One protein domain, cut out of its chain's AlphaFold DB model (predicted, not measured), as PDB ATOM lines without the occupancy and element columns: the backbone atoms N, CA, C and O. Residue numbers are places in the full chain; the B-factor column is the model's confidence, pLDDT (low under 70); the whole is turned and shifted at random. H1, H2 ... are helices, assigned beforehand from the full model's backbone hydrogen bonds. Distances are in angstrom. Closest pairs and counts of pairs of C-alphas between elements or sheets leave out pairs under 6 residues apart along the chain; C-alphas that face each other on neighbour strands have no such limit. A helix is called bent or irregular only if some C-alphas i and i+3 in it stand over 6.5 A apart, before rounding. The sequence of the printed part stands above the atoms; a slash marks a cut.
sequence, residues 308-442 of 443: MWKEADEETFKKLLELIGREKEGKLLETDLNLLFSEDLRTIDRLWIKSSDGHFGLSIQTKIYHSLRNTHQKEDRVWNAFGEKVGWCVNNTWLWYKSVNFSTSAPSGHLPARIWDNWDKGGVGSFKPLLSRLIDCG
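Overview. This is residues 308 to 442 of the 443 residues of the protein "Seryl-tRNA synthetase N-terminal domain protein" of Lyngbya aestuarii BL J (UniProt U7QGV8). Six helices, most of those that touch being crossed, make two pairs joined by a third: H1 and H3 lie side by side, running opposite ways, H4 and H5 cross on another side, and H6, with short H2 alongside it, reaches from one end of H3 to H4. The unnamed stretch, residues 391 to 431, swings outward and returns near the middle. The printed part has 135 residues, with six named helices, H1 to H6 in chain order, and no named strand; the class is all helix. The whole is compact, with a radius of gyration of the C-alphas of 13.9 A and spans of 36 by 31 by 28 A.

Arrangement. Start with H1, residues 309 to 323; it is close to but not clearly touching H3, residues 342 to 355, at C-alphas 316 and 348, 7.3 A apart, with a shallow tilt of 9 degrees, opposite ways. H2, residues 334 to 339, touches H6, residues 432 to 441, closest at C-alphas 334 and 433, 5.9 A. H3, with residues 342 to 346 alone, touches H6, about perpendicular at 84 degrees, closest at C-alphas 342 and 441, 4.9 A. H4, residues 362 to 373, touches H5, residues 379 to 390, at a steep tilt of 49 degrees, closest at C-alphas 369 and 386, 5.7 A. Every O i to N i+4 pair is within hydrogen-bond range in H1, H3, H4 and H5; H6 has 5 of 6, and H2 0 of 2, with 1 of 3 O i to N i+3 pairs.

Along the chain. Find C-alpha 309 at (60.016, 32.626, 28.443), where H1 begins its 20.9 A. H3 spans 20.1 A, H4 and H5 16.6 A each, and H6 15.0 A, ending at C-alpha 441, (42.082, 22.000, 40.253). H2 is only just irregular: C-alphas 335 and 338 are 6.8 A apart.

Size, cuts and confidence. The C-alphas farthest apart, Lys 328 and His 376, are 40.8 A apart. The printed part has no cut, and H5 to H6 is a long link. Look for pLDDT under 70 at residues 374 to 377 and 422 to 430.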
ATOM      1  N   MET A 308      62.813  30.139  26.466       95.19
ATOM      2  CA  MET A 308      62.106  31.109  25.623       95.19
ATOM      3  C   MET A 308      60.844  31.576  26.359       95.19
ATOM      4  O   MET A 308      59.722  31.181  26.044       95.19
ATOM      5  N   TRP A 309      61.047  32.335  27.440       95.50
ATOM      6  CA  TRP A 309      60.016  32.626  28.443       95.50
ATOM      7  C   TRP A 309      58.810  33.381  27.902       95.50
ATOM      8  O   TRP A 309      57.696  33.157  28.373       95.50
ATOM      9  N   LYS A 310      59.021  34.257  26.916       93.88
ATOM     10  CA  LYS A 310      57.936  34.988  26.270       93.88
ATOM     11  C   LYS A 310      57.097  34.034  25.430       93.88
ATOM     12  O   LYS A 310      55.906  33.899  25.666       93.88
ATOM     13  N   GLU A 311      57.723  33.308  24.516       94.44
ATOM     14  CA  GLU A 311      57.076  32.354  23.616       94.44
ATOM     15  C   GLU A 311      56.366  31.226  24.381       94.44
ATOM     16  O   GLU A 311      55.274  30.810  23.999       94.44
ATOM     17  N   ALA A 312      56.937  30.777  25.502       94.94
ATOM     18  CA  ALA A 312      56.297  29.840  26.420       94.94
ATOM     19  C   ALA A 312      55.017  30.408  27.053       94.94
ATOM     20  O   ALA A 312      54.024  29.693  27.185       94.94
ATOM     21  N   ASP A 313      55.020  31.681  27.442       94.31
ATOM     22  CA  ASP A 313      53.866  32.370  28.024       94.31
ATOM     23  C   ASP A 313      52.763  32.634  26.985       94.31
ATOM     24  O   ASP A 313      51.578  32.401  27.245       94.31
ATOM     25  N   GLU A 314      53.147  32.994  25.757       91.94
ATOM     26  CA  GLU A 314      52.225  33.110  24.624       91.94
ATOM     27  C   GLU A 314      51.594  31.756  24.245       91.94
ATOM     28  O   GLU A 314      50.372  31.665  24.095       91.94
ATOM     29  N   GLU A 315      52.392  30.687  24.146       93.81
ATOM     30  CA  GLU A 315      51.909  29.331  23.845       93.81
ATOM     31  C   GLU A 315      51.086  28.745  25.005       93.81
ATOM     32  O   GLU A 315      50.139  27.999  24.759       93.81
ATOM     33  N   THR A 316      51.371  29.116  26.260       93.81
ATOM     34  CA  THR A 316      50.541  28.745  27.423       93.81
ATOM     35  C   THR A 316      49.136  29.317  27.286       93.81
ATOM     36  O   THR A 316      48.160  28.573  27.346       93.81
ATOM     37  N   PHE A 317      49.023  30.624  27.036       91.00
ATOM     38  CA  PHE A 317      47.729  31.271  26.820       91.00
ATOM     39  C   PHE A 317      46.988  30.676  25.617       91.00
ATOM     40  O   PHE A 317      45.804  30.355  25.710       91.00
ATOM     41  N   LYS A 318      47.699  30.436  24.510       90.19
ATOM     42  CA  LYS A 318      47.139  29.792  23.318       90.19
ATOM     43  C   LYS A 318      46.628  28.376  23.591       90.19
ATOM     44  O   LYS A 318      45.558  28.022  23.109       90.19
ATOM     45  N   LYS A 319      47.354  27.575  24.377       89.69
ATOM     46  CA  LYS A 319      46.940  26.217  24.751       89.69
ATOM     47  C   LYS A 319      45.700  26.225  25.644       89.69
ATOM     48  O   LYS A 319      44.837  25.379  25.456       89.69
ATOM     49  N   LEU A 320      45.567  27.192  26.554       88.06
ATOM     50  CA  LEU A 320      44.334  27.362  27.333       88.06
ATOM     51  C   LEU A 320      43.138  27.728  26.446       88.06
ATOM     52  O   LEU A 320      42.056  27.194  26.665       88.06
ATOM     53  N   LEU A 321      43.329  28.575  25.427       87.94
ATOM     54  CA  LEU A 321      42.286  28.869  24.436       87.94
ATOM     55  C   LEU A 321      41.906  27.629  23.607       87.94
ATOM     56  O   LEU A 321      40.723  27.402  23.389       87.94
ATOM     57  N   GLU A 322      42.880  26.808  23.200       86.56
ATOM     58  CA  GLU A 322      42.657  25.546  22.469       86.56
ATOM     59  C   GLU A 322      41.839  24.540  23.294       86.56
ATOM     60  O   GLU A 322      40.894  23.940  22.789       86.56
ATOM     61  N   LEU A 323      42.142  24.405  24.589       85.44
ATOM     62  CA  LEU A 323      41.437  23.491  25.495       85.44
ATOM     63  C   LEU A 323      39.968  23.874  25.741       85.44
ATOM     64  O   LEU A 323      39.166  23.000  26.058       85.44
ATOM     65  N   ILE A 324      39.607  25.153  25.581       86.19
ATOM     66  CA  ILE A 324      38.217  25.635  25.678       86.19
ATOM     67  C   ILE A 324      37.575  25.913  24.306       86.19
ATOM     68  O   ILE A 324      36.442  26.386  24.258       86.19
ATOM     69  N   GLY A 325      38.280  25.640  23.199       85.62
ATOM     70  CA  GLY A 325      37.801  25.843  21.827       85.62
ATOM     71  C   GLY A 325      37.588  27.305  21.419       85.62
ATOM     72  O   GLY A 325      36.636  27.597  20.693       85.62
ATOM     73  N   ARG A 326      38.412  28.235  21.929       86.94
ATOM     74  CA  ARG A 326      38.276  29.692  21.714       86.94
ATOM     75  C   ARG A 326      39.533  30.378  21.175       86.94
ATOM     76  O   ARG A 326      39.829  31.539  21.476       86.94
ATOM     77  N   GLU A 327      40.295  29.666  20.348       84.44
ATOM     78  CA  GLU A 327      41.514  30.170  19.702       84.44
ATOM     79  C   GLU A 327      41.249  31.351  18.758       84.44
ATOM     80  O   GLU A 327      42.146  32.164  18.534       84.44
ATOM     81  N   LYS A 328      40.033  31.454  18.203       83.06
ATOM     82  CA  LYS A 328      39.634  32.527  17.276       83.06
ATOM     83  C   LYS A 328      39.273  33.818  18.005       83.06
ATOM     84  O   LYS A 328      39.545  34.903  17.507       83.06
ATOM     85  N   GLU A 329      38.663  33.696  19.177       81.94
ATOM     86  CA  GLU A 329      38.201  34.801  20.012       81.94
ATOM     87  C   GLU A 329      39.344  35.438  20.810       81.94
ATOM     88  O   GLU A 329      39.200  36.564  21.285       81.94
ATOM     89  N   GLY A 330      40.457  34.719  20.999       80.00
ATOM     90  CA  GLY A 330      41.697  35.253  21.569       80.00
ATOM     91  C   GLY A 330      41.637  35.649  23.051       80.00
ATOM     92  O   GLY A 330      42.619  36.179  23.563       80.00
ATOM     93  N   LYS A 331      40.515  35.408  23.744       80.69
ATOM     94  CA  LYS A 331      40.283  35.837  25.133       80.69
ATOM     95  C   LYS A 331      39.554  34.790  25.967       80.69
ATOM     96  O   LYS A 331      38.530  34.261  25.537       80.69
ATOM     97  N   LEU A 332      40.028  34.562  27.189       81.44
ATOM     98  CA  LEU A 332      39.339  33.740  28.186       81.44
ATOM     99  C   LEU A 332      38.065  34.464  28.669       81.44
ATOM    100  O   LEU A 332      38.072  35.681  28.847       81.44
ATOM    101  N   LEU A 333      36.973  33.725  28.872       82.25
ATOM    102  CA  LEU A 333      35.771  34.202  29.567       82.25
ATOM    103  C   LEU A 333      35.524  33.321  30.791       82.25
ATOM    104  O   LEU A 333      35.856  32.139  30.789       82.25
ATOM    105  N   GLU A 334      34.926  33.906  31.825       80.19
ATOM    106  CA  GLU A 334      34.644  33.247  33.106       80.19
ATOM    107  C   GLU A 334      33.801  31.970  32.962       80.19
ATOM    108  O   GLU A 334      34.091  30.968  33.611       80.19
ATOM    109  N   THR A 335      32.821  31.976  32.053       81.12
ATOM    110  CA  THR A 335      31.937  30.834  31.758       81.12
ATOM    111  C   THR A 335      32.682  29.583  31.304       81.12
ATOM    112  O   THR A 335      32.248  28.466  31.590       81.12
ATOM    113  N   ASP A 336      33.810  29.761  30.622       82.94
ATOM    114  CA  ASP A 336      34.466  28.696  29.862       82.94
ATOM    115  C   ASP A 336      35.580  28.022  30.673       82.94
ATOM    116  O   ASP A 336      36.057  26.947  30.321       82.94
ATOM    117  N   LEU A 337      35.982  28.617  31.801       82.62
ATOM    118  CA  LEU A 337      37.050  28.103  32.665       82.62
ATOM    119  C   LEU A 337      36.726  26.729  33.266       82.62
ATOM    120  O   LEU A 337      37.633  25.952  33.563       82.62
ATOM    121  N   ASN A 338      35.440  26.396  33.388       81.81
ATOM    122  CA  ASN A 338      34.985  25.075  33.817       81.81
ATOM    123  C   ASN A 338      35.296  23.963  32.796       81.81
ATOM    124  O   ASN A 338      35.334  22.796  33.180       81.81
ATOM    125  N   LEU A 339      35.559  24.308  31.527       84.19
ATOM    126  CA  LEU A 339      35.962  23.362  30.479       84.19
ATOM    127  C   LEU A 339      37.443  22.962  30.581       84.19
ATOM    128  O   LEU A 339      37.834  21.920  30.061       84.19
ATOM    129  N   LEU A 340      38.274  23.751  31.275       84.25
ATOM    130  CA  LEU A 340      39.679  23.414  31.511       84.25
ATOM    131  C   LEU A 340      39.771  22.219  32.469       84.25
ATOM    132  O   LEU A 340      39.502  22.355  33.667       84.25
ATOM    133  N   PHE A 341      40.163  21.047  31.965       87.31
ATOM    134  CA  PHE A 341      40.373  19.865  32.800       87.31
ATOM    135  C   PHE A 341      41.582  20.045  33.727       87.31
ATOM    136  O   PHE A 341      42.632  20.564  33.342       87.31
ATOM    137  N   SER A 342      41.462  19.546  34.960       88.25
ATOM    138  CA  SER A 342      42.510  19.687  35.976       88.25
ATOM    139  C   SER A 342      43.842  19.058  35.558       88.25
ATOM    140  O   SER A 342      44.889  19.560  35.952       88.25
ATOM    141  N   GLU A 343      43.839  17.978  34.768       85.00
ATOM    142  CA  GLU A 343      45.086  17.317  34.356       85.00
ATOM    143  C   GLU A 343      45.845  18.092  33.270       85.00
ATOM    144  O   GLU A 343      47.076  18.090  33.264       85.00
ATOM    145  N   ASP A 344      45.136  18.832  32.417       86.81
ATOM    146  CA  ASP A 344      45.740  19.722  31.425       86.81
ATOM    147  C   ASP A 344      46.395  20.933  32.106       86.81
ATOM    148  O   ASP A 344      47.570  21.226  31.871       86.81
ATOM    149  N   LEU A 345      45.688  21.562  33.054       89.62
ATOM    150  CA  LEU A 345      46.230  22.649  33.877       89.62
ATOM    151  C   LEU A 345      47.440  22.202  34.716       89.62
ATOM    152  O   LEU A 345      48.455  22.896  34.754       89.62
ATOM    153  N   ARG A 346      47.386  21.009  35.325       91.06
ATOM    154  CA  ARG A 346      48.534  20.413  36.036       91.06
ATOM    155  C   ARG A 346      49.690  20.086  35.097       91.06
ATOM    156  O   ARG A 346      50.842  20.204  35.499       91.06
ATOM    157  N   THR A 347      49.417  19.664  33.865       90.75
ATOM    158  CA  THR A 347      50.464  19.395  32.868       90.75
ATOM    159  C   THR A 347      51.186  20.682  32.480       90.75
ATOM    160  O   THR A 347      52.415  20.695  32.446       90.75
ATOM    161  N   ILE A 348      50.448  21.778  32.281       91.62
ATOM    162  CA  ILE A 348      51.006  23.117  32.054       91.62
ATOM    163  C   ILE A 348      51.845  23.572  33.263       91.62
ATOM    164  O   ILE A 348      53.010  23.927  33.083       91.62
ATOM    165  N   ASP A 349      51.313  23.500  34.488       95.00
ATOM    166  CA  ASP A 349      52.027  23.920  35.708       95.00
ATOM    167  C   ASP A 349      53.322  23.119  35.938       95.00
ATOM    168  O   ASP A 349      54.389  23.695  36.155       95.00
ATOM    169  N   ARG A 350      53.272  21.785  35.789       93.50
ATOM    170  CA  ARG A 350      54.452  20.905  35.892       93.50
ATOM    171  C   ARG A 350      55.546  21.279  34.889       93.50
ATOM    172  O   ARG A 350      56.722  21.185  35.236       93.50
ATOM    173  N   LEU A 351      55.188  21.672  33.662       93.94
ATOM    174  CA  LEU A 351      56.161  22.109  32.656       93.94
ATOM    175  C   LEU A 351      56.822  23.434  33.067       93.94
ATOM    176  O   LEU A 351      58.047  23.530  33.022       93.94
ATOM    177  N   TRP A 352      56.039  24.419  33.521       96.19
ATOM    178  CA  TRP A 352      56.560  25.707  33.996       96.19
ATOM    179  C   TRP A 352      57.511  25.557  35.184       96.19
ATOM    180  O   TRP A 352      58.633  26.061  35.142       96.19
ATOM    181  N   ILE A 353      57.097  24.806  36.205       95.38
ATOM    182  CA  ILE A 353      57.892  24.544  37.411       95.38
ATOM    183  C   ILE A 353      59.193  23.834  37.054       95.38
ATOM    184  O   ILE A 353      60.266  24.278  37.459       95.38
ATOM    185  N   LYS A 354      59.118  22.749  36.273       93.50
ATOM    186  CA  LYS A 354      60.295  21.941  35.935       93.50
ATOM    187  C   LYS A 354      61.340  22.743  35.159       93.50
ATOM    188  O   LYS A 354      62.527  22.569  35.402       93.50
ATOM    189  N   SER A 355      60.916  23.588  34.223       92.25
ATOM    190  CA  SER A 355      61.843  24.331  33.362       92.25
ATOM    191  C   SER A 355      62.393  25.611  33.996       92.25
ATOM    192  O   SER A 355      63.381  26.155  33.504       92.25
ATOM    193  N   SER A 356      61.768  26.097  35.072       93.88
ATOM    194  CA  SER A 356      62.164  27.304  35.813       93.88
ATOM    195  C   SER A 356      62.821  27.011  37.167       93.88
ATOM    196  O   SER A 356      62.946  27.920  37.982       93.88
ATOM    197  N   ASP A 357      63.193  25.755  37.433       91.94
ATOM    198  CA  ASP A 357      63.717  25.291  38.727       91.94
ATOM    199  C   ASP A 357      62.798  25.655  39.919       91.94
ATOM    200  O   ASP A 357      63.241  25.923  41.035       91.94
ATOM    201  N   GLY A 358      61.480  25.666  39.677       92.25
ATOM    202  CA  GLY A 358      60.439  26.022  40.649       92.25
ATOM    203  C   GLY A 358      60.172  27.520  40.819       92.25
ATOM    204  O   GLY A 358      59.376  27.894  41.679       92.25
ATOM    205  N   HIS A 359      60.801  28.381  40.016       93.56
ATOM    206  CA  HIS A 359      60.681  29.837  40.138       93.56
ATOM    207  C   HIS A 359      59.383  30.406  39.538       93.56
ATOM    208  O   HIS A 359      58.830  31.375  40.066       93.56
ATOM    209  N   PHE A 360      58.875  29.791  38.466       96.94
ATOM    210  CA  PHE A 360      57.661  30.173  37.737       96.94
ATOM    211  C   PHE A 360      56.636  29.029  37.714       96.94
ATOM    212  O   PHE A 360      56.995  27.853  37.755       96.94
ATOM    213  N   GLY A 361      55.350  29.372  37.625       95.12
ATOM    214  CA  GLY A 361      54.255  28.402  37.634       95.12
ATOM    215  C   GLY A 361      52.953  28.960  38.201       95.12
ATOM    216  O   GLY A 361      52.940  29.921  38.973       95.12
ATOM    217  N   LEU A 362      51.854  28.304  37.844       94.25
ATOM    218  CA  LEU A 362      50.504  28.603  38.312       94.25
ATOM    219  C   LEU A 362      50.372  28.305  39.807       94.25
ATOM    220  O   LEU A 362      49.894  29.155  40.548       94.25
ATOM    221  N   SER A 363      50.880  27.164  40.287       94.88
ATOM    222  CA  SER A 363      50.819  26.857  41.727       94.88
ATOM    223  C   SER A 363      51.743  27.749  42.557       94.88
ATOM    224  O   SER A 363      51.498  27.962  43.744       94.88
ATOM    225  N   ILE A 364      52.792  28.322  41.955       94.12
ATOM    226  CA  ILE A 364      53.619  29.353  42.600       94.12
ATOM    227  C   ILE A 364      52.793  30.635  42.785       94.12
ATOM    228  O   ILE A 364      52.740  31.175  43.890       94.12
ATOM    229  N   GLN A 365      52.068  31.066  41.749       94.62
ATOM    230  CA  GLN A 365      51.137  32.197  41.817       94.62
ATOM    231  C   GLN A 365      50.013  31.964  42.842       94.62
ATOM    232  O   GLN A 365      49.824  32.805  43.726       94.62
ATOM    233  N   THR A 366      49.333  30.810  42.813       91.62
ATOM    234  CA  THR A 366      48.273  30.472  43.781       91.62
ATOM    235  C   THR A 366      48.789  30.494  45.223       91.62
ATOM    236  O   THR A 366      48.150  31.083  46.100       91.62
ATOM    237  N   LYS A 367      49.978  29.928  45.488       92.75
ATOM    238  CA  LYS A 367      50.611  29.955  46.822       92.75
ATOM    239  C   LYS A 367      50.912  31.374  47.297       92.75
ATOM    240  O   LYS A 367      50.618  31.700  48.450       92.75
ATOM    241  N   ILE A 368      51.464  32.228  46.429       91.12
ATOM    242  CA  ILE A 368      51.749  33.628  46.773       91.12
ATOM    243  C   ILE A 368      50.442  34.357  47.114       91.12
ATOM    244  O   ILE A 368      50.365  34.990  48.168       91.12
ATOM    245  N   TYR A 369      49.390  34.208  46.306       89.06
ATOM    246  CA  TYR A 369      48.089  34.824  46.583       89.06
ATOM    247  C   TYR A 369      47.475  34.346  47.909       89.06
ATOM    248  O   TYR A 369      47.049  35.160  48.732       89.06
ATOM    249  N   HIS A 370      47.484  33.033  48.172       88.56
ATOM    250  CA  HIS A 370      46.987  32.487  49.439       88.56
ATOM    251  C   HIS A 370      47.738  33.028  50.658       88.56
ATOM    252  O   HIS A 370      47.103  33.290  51.680       88.56
ATOM    253  N   SER A 371      49.052  33.258  50.555       89.12
ATOM    254  CA  SER A 371      49.834  33.834  51.658       89.12
ATOM    255  C   SER A 371      49.379  35.250  52.053       89.12
ATOM    256  O   SER A 371      49.484  35.627  53.219       89.12
ATOM    257  N   LEU A 372      48.811  36.012  51.109       86.06
ATOM    258  CA  LEU A 372      48.355  37.395  51.300       86.06
ATOM    259  C   LEU A 372      46.881  37.488  51.744       86.06
ATOM    260  O   LEU A 372      46.502  38.413  52.469       86.06
ATOM    261  N   ARG A 373      46.058  36.500  51.365       76.75
ATOM    262  CA  ARG A 373      44.619  36.413  51.691       76.75
ATOM    263  C   ARG A 373      44.322  36.276  53.193       76.75
ATOM    264  O   ARG A 373      43.219  36.603  53.617       76.75
ATOM    265  N   ASN A 374      45.290  35.854  54.008       63.22
ATOM    266  CA  ASN A 374      45.137  35.718  55.467       63.22
ATOM    267  C   ASN A 374      45.187  37.054  56.239       63.22
ATOM    268  O   ASN A 374      45.212  37.061  57.468       63.22
ATOM    269  N   THR A 375      45.201  38.192  55.544       61.31
ATOM    270  CA  THR A 375      45.072  39.519  56.153       61.31
ATOM    271  C   THR A 375      43.620  40.005  56.048       61.31
ATOM    272  O   THR A 375      42.977  39.798  55.024       61.31
ATOM    273  N   HIS A 376      43.084  40.684  57.074       57.44
ATOM    274  CA  HIS A 376      41.707  41.233  57.083       57.44
ATOM    275  C   HIS A 376      41.524  42.458  56.151       57.44
ATOM    276  O   HIS A 376      40.878  43.448  56.499       57.44
ATOM    277  N   GLN A 377      42.148  42.438  54.974       68.19
ATOM    278  CA  GLN A 377      42.147  43.524  54.004       68.19
ATOM    279  C   GLN A 377      41.022  43.356  52.975       68.19
ATOM    280  O   GLN A 377      40.561  42.251  52.700       68.19
ATOM    281  N   LYS A 378      40.594  44.470  52.365       76.06
ATOM    282  CA  LYS A 378      39.695  44.432  51.201       76.06
ATOM    283  C   LYS A 378      40.377  43.686  50.051       76.06
ATOM    284  O   LYS A 378      41.563  43.898  49.811       76.06
ATOM    285  N   GLU A 379      39.616  42.880  49.320       74.44
ATOM    286  CA  GLU A 379      40.129  41.958  48.297       74.44
ATOM    287  C   GLU A 379      41.010  42.636  47.232       74.44
ATOM    288  O   GLU A 379      42.037  42.089  46.840       74.44
ATOM    289  N   ASP A 380      40.684  43.865  46.825       77.56
ATOM    290  CA  ASP A 380      41.475  44.600  45.828       77.56
ATOM    291  C   ASP A 380      42.861  45.027  46.355       77.56
ATOM    292  O   ASP A 380      43.805  45.153  45.579       77.56
ATOM    293  N   ARG A 381      43.033  45.174  47.681       82.44
ATOM    294  CA  ARG A 381      44.366  45.353  48.288       82.44
ATOM    295  C   ARG A 381      45.171  44.059  48.273       82.44
ATOM    296  O   ARG A 381      46.371  44.113  48.030       82.44
ATOM    297  N   VAL A 382      44.519  42.913  48.484       85.88
ATOM    298  CA  VAL A 382      45.161  41.591  48.365       85.88
ATOM    299  C   VAL A 382      45.615  41.359  46.921       85.88
ATOM    300  O   VAL A 382      46.729  40.888  46.708       85.88
ATOM    301  N   TRP A 383      44.812  41.770  45.934       85.94
ATOM    302  CA  TRP A 383      45.192  41.736  44.519       85.94
ATOM    303  C   TRP A 383      46.361  42.664  44.181       85.94
ATOM    304  O   TRP A 383      47.315  42.204  43.560       85.94
ATOM    305  N   ASN A 384      46.351  43.925  44.626       86.44
ATOM    306  CA  ASN A 384      47.493  44.821  44.400       86.44
ATOM    307  C   ASN A 384      48.773  44.294  45.073       86.44
ATOM    308  O   ASN A 384      49.815  44.256  44.428       86.44
ATOM    309  N   ALA A 385      48.689  43.806  46.317       88.62
ATOM    310  CA  ALA A 385      49.823  43.207  47.025       88.62
ATOM    311  C   ALA A 385      50.334  41.922  46.345       88.62
ATOM    312  O   ALA A 385      51.538  41.672  46.318       88.62
ATOM    313  N   PHE A 386      49.440  41.112  45.764       91.31
ATOM    314  CA  PHE A 386      49.818  39.964  44.936       91.31
ATOM    315  C   PHE A 386      50.579  40.426  43.691       91.31
ATOM    316  O   PHE A 386      51.677  39.930  43.440       91.31
ATOM    317  N   GLY A 387      50.053  41.430  42.983       90.19
ATOM    318  CA  GLY A 387      50.707  42.066  41.844       90.19
ATOM    319  C   GLY A 387      52.092  42.613  42.175       90.19
ATOM    320  O   GLY A 387      53.039  42.353  41.440       90.19
ATOM    321  N   GLU A 388      52.250  43.315  43.296       90.62
ATOM    322  CA  GLU A 388      53.554  43.795  43.777       90.62
ATOM    323  C   GLU A 388      54.503  42.623  44.073       90.62
ATOM    324  O   GLU A 388      55.681  42.666  43.717       90.62
ATOM    325  N   LYS A 389      53.991  41.535  44.665       92.81
ATOM    326  CA  LYS A 389      54.797  40.376  45.065       92.81
ATOM    327  C   LYS A 389      55.312  39.547  43.888       92.81
ATOM    328  O   LYS A 389      56.449  39.082  43.954       92.81
ATOM    329  N   VAL A 390      54.513  39.385  42.828       92.75
ATOM    330  CA  VAL A 390      54.948  38.739  41.573       92.75
ATOM    331  C   VAL A 390      55.595  39.724  40.592       92.75
ATOM    332  O   VAL A 390      56.140  39.302  39.580       92.75
ATOM    333  N   GLY A 391      55.587  41.031  40.873       91.50
ATOM    334  CA  GLY A 391      56.215  42.066  40.042       91.50
ATOM    335  C   GLY A 391      55.384  42.553  38.849       91.50
ATOM    336  O   GLY A 391      55.957  43.049  37.885       91.50
ATOM    337  N   TRP A 392      54.058  42.404  38.883       92.25
ATOM    338  CA  TRP A 392      53.121  42.965  37.897       92.25
ATOM    339  C   TRP A 392      52.480  44.288  38.328       92.25
ATOM    340  O   TRP A 392      51.813  44.911  37.512       92.25
ATOM    341  N   CYS A 393      52.654  44.736  39.571       88.19
ATOM    342  CA  CYS A 393      52.136  46.020  40.043       88.19
ATOM    343  C   CYS A 393      53.257  46.843  40.686       88.19
ATOM    344  O   CYS A 393      54.056  46.314  41.457       88.19
ATOM    345  N   VAL A 394      53.327  48.134  40.357       84.12
ATOM    346  CA  VAL A 394      54.276  49.094  40.938       84.12
ATOM    347  C   VAL A 394      53.511  50.371  41.269       84.12
ATOM    348  O   VAL A 394      52.852  50.938  40.400       84.12
ATOM    349  N   ASN A 395      53.575  50.835  42.520       83.75
ATOM    350  CA  ASN A 395      52.850  52.022  42.997       83.75
ATOM    351  C   ASN A 395      51.339  51.981  42.669       83.75
ATOM    352  O   ASN A 395      50.779  52.955  42.166       83.75
ATOM    353  N   ASN A 396      50.675  50.844  42.920       81.00
ATOM    354  CA  ASN A 396      49.275  50.568  42.544       81.00
ATOM    355  C   ASN A 396      48.951  50.662  41.032       81.00
ATOM    356  O   ASN A 396      47.777  50.659  40.661       81.00
ATOM    357  N   THR A 397      49.958  50.725  40.157       84.62
ATOM    358  CA  THR A 397      49.787  50.701  38.697       84.62
ATOM    359  C   THR A 397      50.208  49.341  38.153       84.62
ATOM    360  O   THR A 397      51.356  48.923  38.316       84.62
ATOM    361  N   TRP A 398      49.277  48.647  37.499       86.50
ATOM    362  CA  TRP A 398      49.534  47.352  36.877       86.50
ATOM    363  C   TRP A 398      50.364  47.499  35.594       86.50
ATOM    364  O   TRP A 398      50.174  48.429  34.807       86.50
ATOM    365  N   LEU A 399      51.292  46.569  35.377       87.25
ATOM    366  CA  LEU A 399      52.093  46.492  34.167       87.25
ATOM    367  C   LEU A 399      51.231  46.021  32.997       87.25
ATOM    368  O   LEU A 399      50.497  45.034  33.078       87.25
ATOM    369  N   TRP A 400      51.397  46.696  31.865       85.44
ATOM    370  CA  TRP A 400      50.955  46.192  30.572       85.44
ATOM    371  C   TRP A 400      51.773  44.959  30.194       85.44
ATOM    372  O   TRP A 400      52.977  44.928  30.443       85.44
ATOM    373  N   TYR A 401      51.168  43.991  29.503       86.69
ATOM    374  CA  TYR A 401      51.852  42.756  29.105       86.69
ATOM    375  C   TYR A 401      53.164  42.981  28.328       86.69
ATOM    376  O   TYR A 401      54.164  42.301  28.549       86.69
ATOM    377  N   LYS A 402      53.211  44.022  27.487       85.88
ATOM    378  CA  LYS A 402      54.422  44.464  26.765       85.88
ATOM    379  C   LYS A 402      55.603  44.883  27.662       85.88
ATOM    380  O   LYS A 402      56.708  45.024  27.151       85.88
ATOM    381  N   SER A 403      55.362  45.110  28.954       88.00
ATOM    382  CA  SER A 403      56.338  45.538  29.965       88.00
ATOM    383  C   SER A 403      56.698  44.430  30.970       88.00
ATOM    384  O   SER A 403      57.400  44.703  31.942       88.00
ATOM    385  N   VAL A 404      56.216  43.198  30.768       90.31
ATOM    386  CA  VAL A 404      56.552  42.021  31.588       90.31
ATOM    387  C   VAL A 404      58.023  41.628  31.387       90.31
ATOM    388  O   VAL A 404      58.553  41.674  30.275       90.31
ATOM    389  N   ASN A 405      58.701  41.232  32.468       91.81
ATOM    390  CA  ASN A 405      60.099  40.806  32.448       91.81
ATOM    391  C   ASN A 405      60.201  39.305  32.131       91.81
ATOM    392  O   ASN A 405      60.146  38.456  33.019       91.81
ATOM    393  N   PHE A 406      60.411  38.971  30.858       93.38
ATOM    394  CA  PHE A 406      60.589  37.590  30.384       93.38
ATOM    395  C   PHE A 406      62.004  37.031  30.631       93.38
ATOM    396  O   PHE A 406      62.605  36.411  29.756       93.38
ATOM    397  N   SER A 407      62.564  37.256  31.822       90.44
ATOM    398  CA  SER A 407      63.862  36.709  32.233       90.44
ATOM    399  C   SER A 407      63.803  36.121  33.640       90.44
ATOM    400  O   SER A 407      62.965  36.491  34.459       90.44
ATOM    401  N   THR A 408      64.753  35.244  33.968       86.12
ATOM    402  CA  THR A 408      64.859  34.627  35.302       86.12
ATOM    403  C   THR A 408      65.251  35.609  36.415       86.12
ATOM    404  O   THR A 408      65.313  35.206  37.570       86.12
ATOM    405  N   SER A 409      65.508  36.887  36.100       89.94
ATOM    406  CA  SER A 409      65.682  37.947  37.107       89.94
ATOM    407  C   SER A 409      64.354  38.491  37.653       89.94
ATOM    408  O   SER A 409      64.354  39.250  38.621       89.94
ATOM    409  N   ALA A 410      63.223  38.130  37.038       92.31
ATOM    410  CA  ALA A 410      61.902  38.504  37.527       92.31
ATOM    411  C   ALA A 410      61.575  37.825  38.876       92.31
ATOM    412  O   ALA A 410      62.162  36.784  39.188       92.31
ATOM    413  N   PRO A 411      60.639  38.361  39.685       94.44
ATOM    414  CA  PRO A 411      60.226  37.733  40.940       94.44
ATOM    415  C   PRO A 411      59.653  36.321  40.756       94.44
ATOM    416  O   PRO A 411      59.171  35.954  39.683       94.44
ATOM    417  N   SER A 412      59.656  35.526  41.828       95.00
ATOM    418  CA  SER A 412      59.005  34.213  41.802       95.00
ATOM    419  C   SER A 412      57.502  34.368  41.532       95.00
ATOM    420  O   SER A 412      56.855  35.270  42.067       95.00
ATOM    421  N   GLY A 413      56.958  33.521  40.658       93.50
ATOM    422  CA  GLY A 413      55.576  33.617  40.180       93.50
ATOM    423  C   GLY A 413      55.317  34.684  39.104       93.50
ATOM    424  O   GLY A 413      54.176  34.805  38.672       93.50
ATOM    425  N   HIS A 414      56.324  35.422  38.613       95.12
ATOM    426  CA  HIS A 414      56.129  36.446  37.565       95.12
ATOM    427  C   HIS A 414      55.615  35.894  36.222       95.12
ATOM    428  O   HIS A 414      55.104  36.656  35.405       95.12
ATOM    429  N   LEU A 415      55.743  34.586  35.981       94.94
ATOM    430  CA  LEU A 415      55.230  33.890  34.800       94.94
ATOM    431  C   LEU A 415      54.523  32.579  35.211       94.94
ATOM    432  O   LEU A 415      54.905  31.990  36.231       94.94
ATOM    433  N   PRO A 416      53.535  32.095  34.430       94.44
ATOM    434  CA  PRO A 416      52.965  32.716  33.224       94.44
ATOM    435  C   PRO A 416      52.136  33.979  33.525       94.44
ATOM    436  O   PRO A 416      51.385  34.023  34.495       94.44
ATOM    437  N   ALA A 417      52.281  35.015  32.698       91.00
ATOM    438  CA  ALA A 417      51.666  36.332  32.862       91.00
ATOM    439  C   ALA A 417      50.485  36.562  31.907       91.00
ATOM    440  O   ALA A 417      49.457  37.085  32.333       91.00
ATOM    441  N   ARG A 418      50.575  36.153  30.631       87.56
ATOM    442  CA  ARG A 418      49.573  36.504  29.599       87.56
ATOM    443  C   ARG A 418      48.149  36.067  29.933       87.56
ATOM    444  O   ARG A 418      47.190  36.727  29.551       87.56
ATOM    445  N   ILE A 419      48.015  34.972  30.671       86.56
ATOM    446  CA  ILE A 419      46.732  34.414  31.123       86.56
ATOM    447  C   ILE A 419      45.972  35.332  32.099       86.56
ATOM    448  O   ILE A 419      44.770  35.160  32.288       86.56
ATOM    449  N   TRP A 420      46.668  36.297  32.708       84.75
ATOM    450  CA  TRP A 420      46.129  37.285  33.645       84.75
ATOM    451  C   TRP A 420      45.909  38.662  33.008       84.75
ATOM    452  O   TRP A 420      45.367  39.551  33.674       84.75
ATOM    453  N   ASP A 421      46.346  38.857  31.759       74.62
ATOM    454  CA  ASP A 421      46.186  40.114  31.030       74.62
ATOM    455  C   ASP A 421      44.729  40.313  30.611       74.62
ATOM    456  O   ASP A 421      44.116  39.468  29.953       74.62
ATOM    457  N   ASN A 422      44.168  41.453  31.005       67.00
ATOM    458  CA  ASN A 422      42.821  41.834  30.624       67.00
ATOM    459  C   ASN A 422      42.886  42.886  29.521       67.00
ATOM    460  O   ASN A 422      43.021  44.084  29.783       67.00
ATOM    461  N   TRP A 423      42.741  42.395  28.295       57.47
ATOM    462  CA  TRP A 423      42.740  43.138  27.037       57.47
ATOM    463  C   TRP A 423      41.858  44.399  27.057       57.47
ATOM    464  O   TRP A 423      42.222  45.395  26.437       57.47
ATOM    465  N   ASP A 424      40.758  44.389  27.821       56.25
ATOM    466  CA  ASP A 424      39.798  45.499  27.916       56.25
ATOM    467  C   ASP A 424      40.040  46.432  29.131       56.25
ATOM    468  O   ASP A 424      39.413  47.487  29.233       56.25
ATOM    469  N   LYS A 425      40.922  46.063  30.079       59.34
ATOM    470  CA  LYS A 425      41.195  46.827  31.325       59.34
ATOM    471  C   LYS A 425      42.661  47.219  31.549       59.34
ATOM    472  O   LYS A 425      42.945  47.957  32.489       59.34
ATOM    473  N   GLY A 426      43.568  46.797  30.670       56.41
ATOM    474  CA  GLY A 426      44.881  47.420  30.499       56.41
ATOM    475  C   GLY A 426      45.965  47.036  31.506       56.41
ATOM    476  O   GLY A 426      46.769  47.886  31.885       56.41
ATOM    477  N   GLY A 427      46.009  45.773  31.937       66.00
ATOM    478  CA  GLY A 427      47.090  45.282  32.791       66.00
ATOM    479  C   GLY A 427      46.987  43.805  33.174       66.00
ATOM    480  O   GLY A 427      45.894  43.234  33.278       66.00
ATOM    481  N   VAL A 428      48.155  43.217  33.441       66.50
ATOM    482  CA  VAL A 428      48.343  41.831  33.891       66.50
ATOM    483  C   VAL A 428      47.947  41.699  35.358       66.50
ATOM    484  O   VAL A 428      48.681  42.170  36.215       66.50
ATOM    485  N   GLY A 429      46.830  41.034  35.666       64.25
ATOM    486  CA  GLY A 429      46.404  40.781  37.053       64.25
ATOM    487  C   GLY A 429      44.962  41.162  37.386       64.25
ATOM    488  O   GLY A 429      44.666  41.487  38.531       64.25
ATOM    489  N   SER A 430      44.044  41.146  36.415       63.44
ATOM    490  CA  SER A 430      42.633  41.511  36.652       63.44
ATOM    491  C   SER A 430      41.612  40.442  36.231       63.44
ATOM    492  O   SER A 430      40.416  40.722  36.129       63.44
ATOM    493  N   PHE A 431      42.064  39.197  36.043       70.12
ATOM    494  CA  PHE A 431      41.232  38.050  35.661       70.12
ATOM    495  C   PHE A 431      40.993  37.084  36.841       70.12
ATOM    496  O   PHE A 431      41.436  35.935  36.848       70.12
ATOM    497  N   LYS A 432      40.287  37.576  37.872       74.31
ATOM    498  CA  LYS A 432      40.032  36.862  39.142       74.31
ATOM    499  C   LYS A 432      39.455  35.430  39.003       74.31
ATOM    500  O   LYS A 432      39.905  34.570  39.760       74.31
ATOM    501  N   PRO A 433      38.522  35.122  38.073       81.56
ATOM    502  CA  PRO A 433      37.891  33.795  38.011       81.56
ATOM    503  C   PRO A 433      38.853  32.639  37.697       81.56
ATOM    504  O   PRO A 433      38.670  31.532  38.205       81.56
ATOM    505  N   LEU A 434      39.925  32.894  36.934       82.88
ATOM    506  CA  LEU A 434      40.953  31.886  36.641       82.88
ATOM    507  C   LEU A 434      41.633  31.380  37.915       82.88
ATOM    508  O   LEU A 434      41.885  30.187  38.041       82.88
ATOM    509  N   LEU A 435      41.857  32.261  38.892       84.94
ATOM    510  CA  LEU A 435      42.471  31.888  40.162       84.94
ATOM    511  C   LEU A 435      41.588  30.932  40.974       84.94
ATOM    512  O   LEU A 435      42.108  29.986  41.558       84.94
ATOM    513  N   SER A 436      40.264  31.127  40.963       84.19
ATOM    514  CA  SER A 436      39.336  30.172  41.585       84.19
ATOM    515  C   SER A 436      39.440  28.803  40.915       84.19
ATOM    516  O   SER A 436      39.570  27.793  41.601       84.19
ATOM    517  N   ARG A 437      39.485  28.770  39.574       88.06
ATOM    518  CA  ARG A 437      39.596  27.513  38.827       88.06
ATOM    519  C   ARG A 437      40.898  26.762  39.122       88.06
ATOM    520  O   ARG A 437      40.868  25.542  39.248       88.06
ATOM    521  N   LEU A 438      42.025  27.466  39.258       88.75
ATOM    522  CA  LEU A 438      43.307  26.856  39.638       88.75
ATOM    523  C   LEU A 438      43.234  26.213  41.034       88.75
ATOM    524  O   LEU A 438      43.634  25.059  41.193       88.75
ATOM    525  N   ILE A 439      42.624  26.910  42.001       86.62
ATOM    526  CA  ILE A 439      42.390  26.394  43.358       86.62
ATOM    527  C   ILE A 439      41.507  25.133  43.320       86.62
ATOM    528  O   ILE A 439      41.871  24.125  43.926       86.62
ATOM    529  N   ASP A 440      40.412  25.134  42.550       86.62
ATOM    530  CA  ASP A 440      39.529  23.964  42.377       86.62
ATOM    531  C   ASP A 440      40.249  22.764  41.726       86.62
ATOM    532  O   ASP A 440      39.943  21.602  42.003       86.62
ATOM    533  N   CYS A 441      41.232  23.025  40.860       84.50
ATOM    534  CA  CYS A 441      42.082  22.000  40.253       84.50
ATOM    535  C   CYS A 441      43.189  21.478  41.194       84.50
ATOM    536  O   CYS A 441      43.834  20.469  40.868       84.50
ATOM    537  N   GLY A 442      43.387  22.110  42.356       84.25
ATOM    538  CA  GLY A 442      44.429  21.787  43.332       84.25
ATOM    539  C   GLY A 442      45.826  22.257  42.916       84.25
ATOM    540  O   GLY A 442      46.783  21.501  43.091       84.25
TER     541      GLY A 442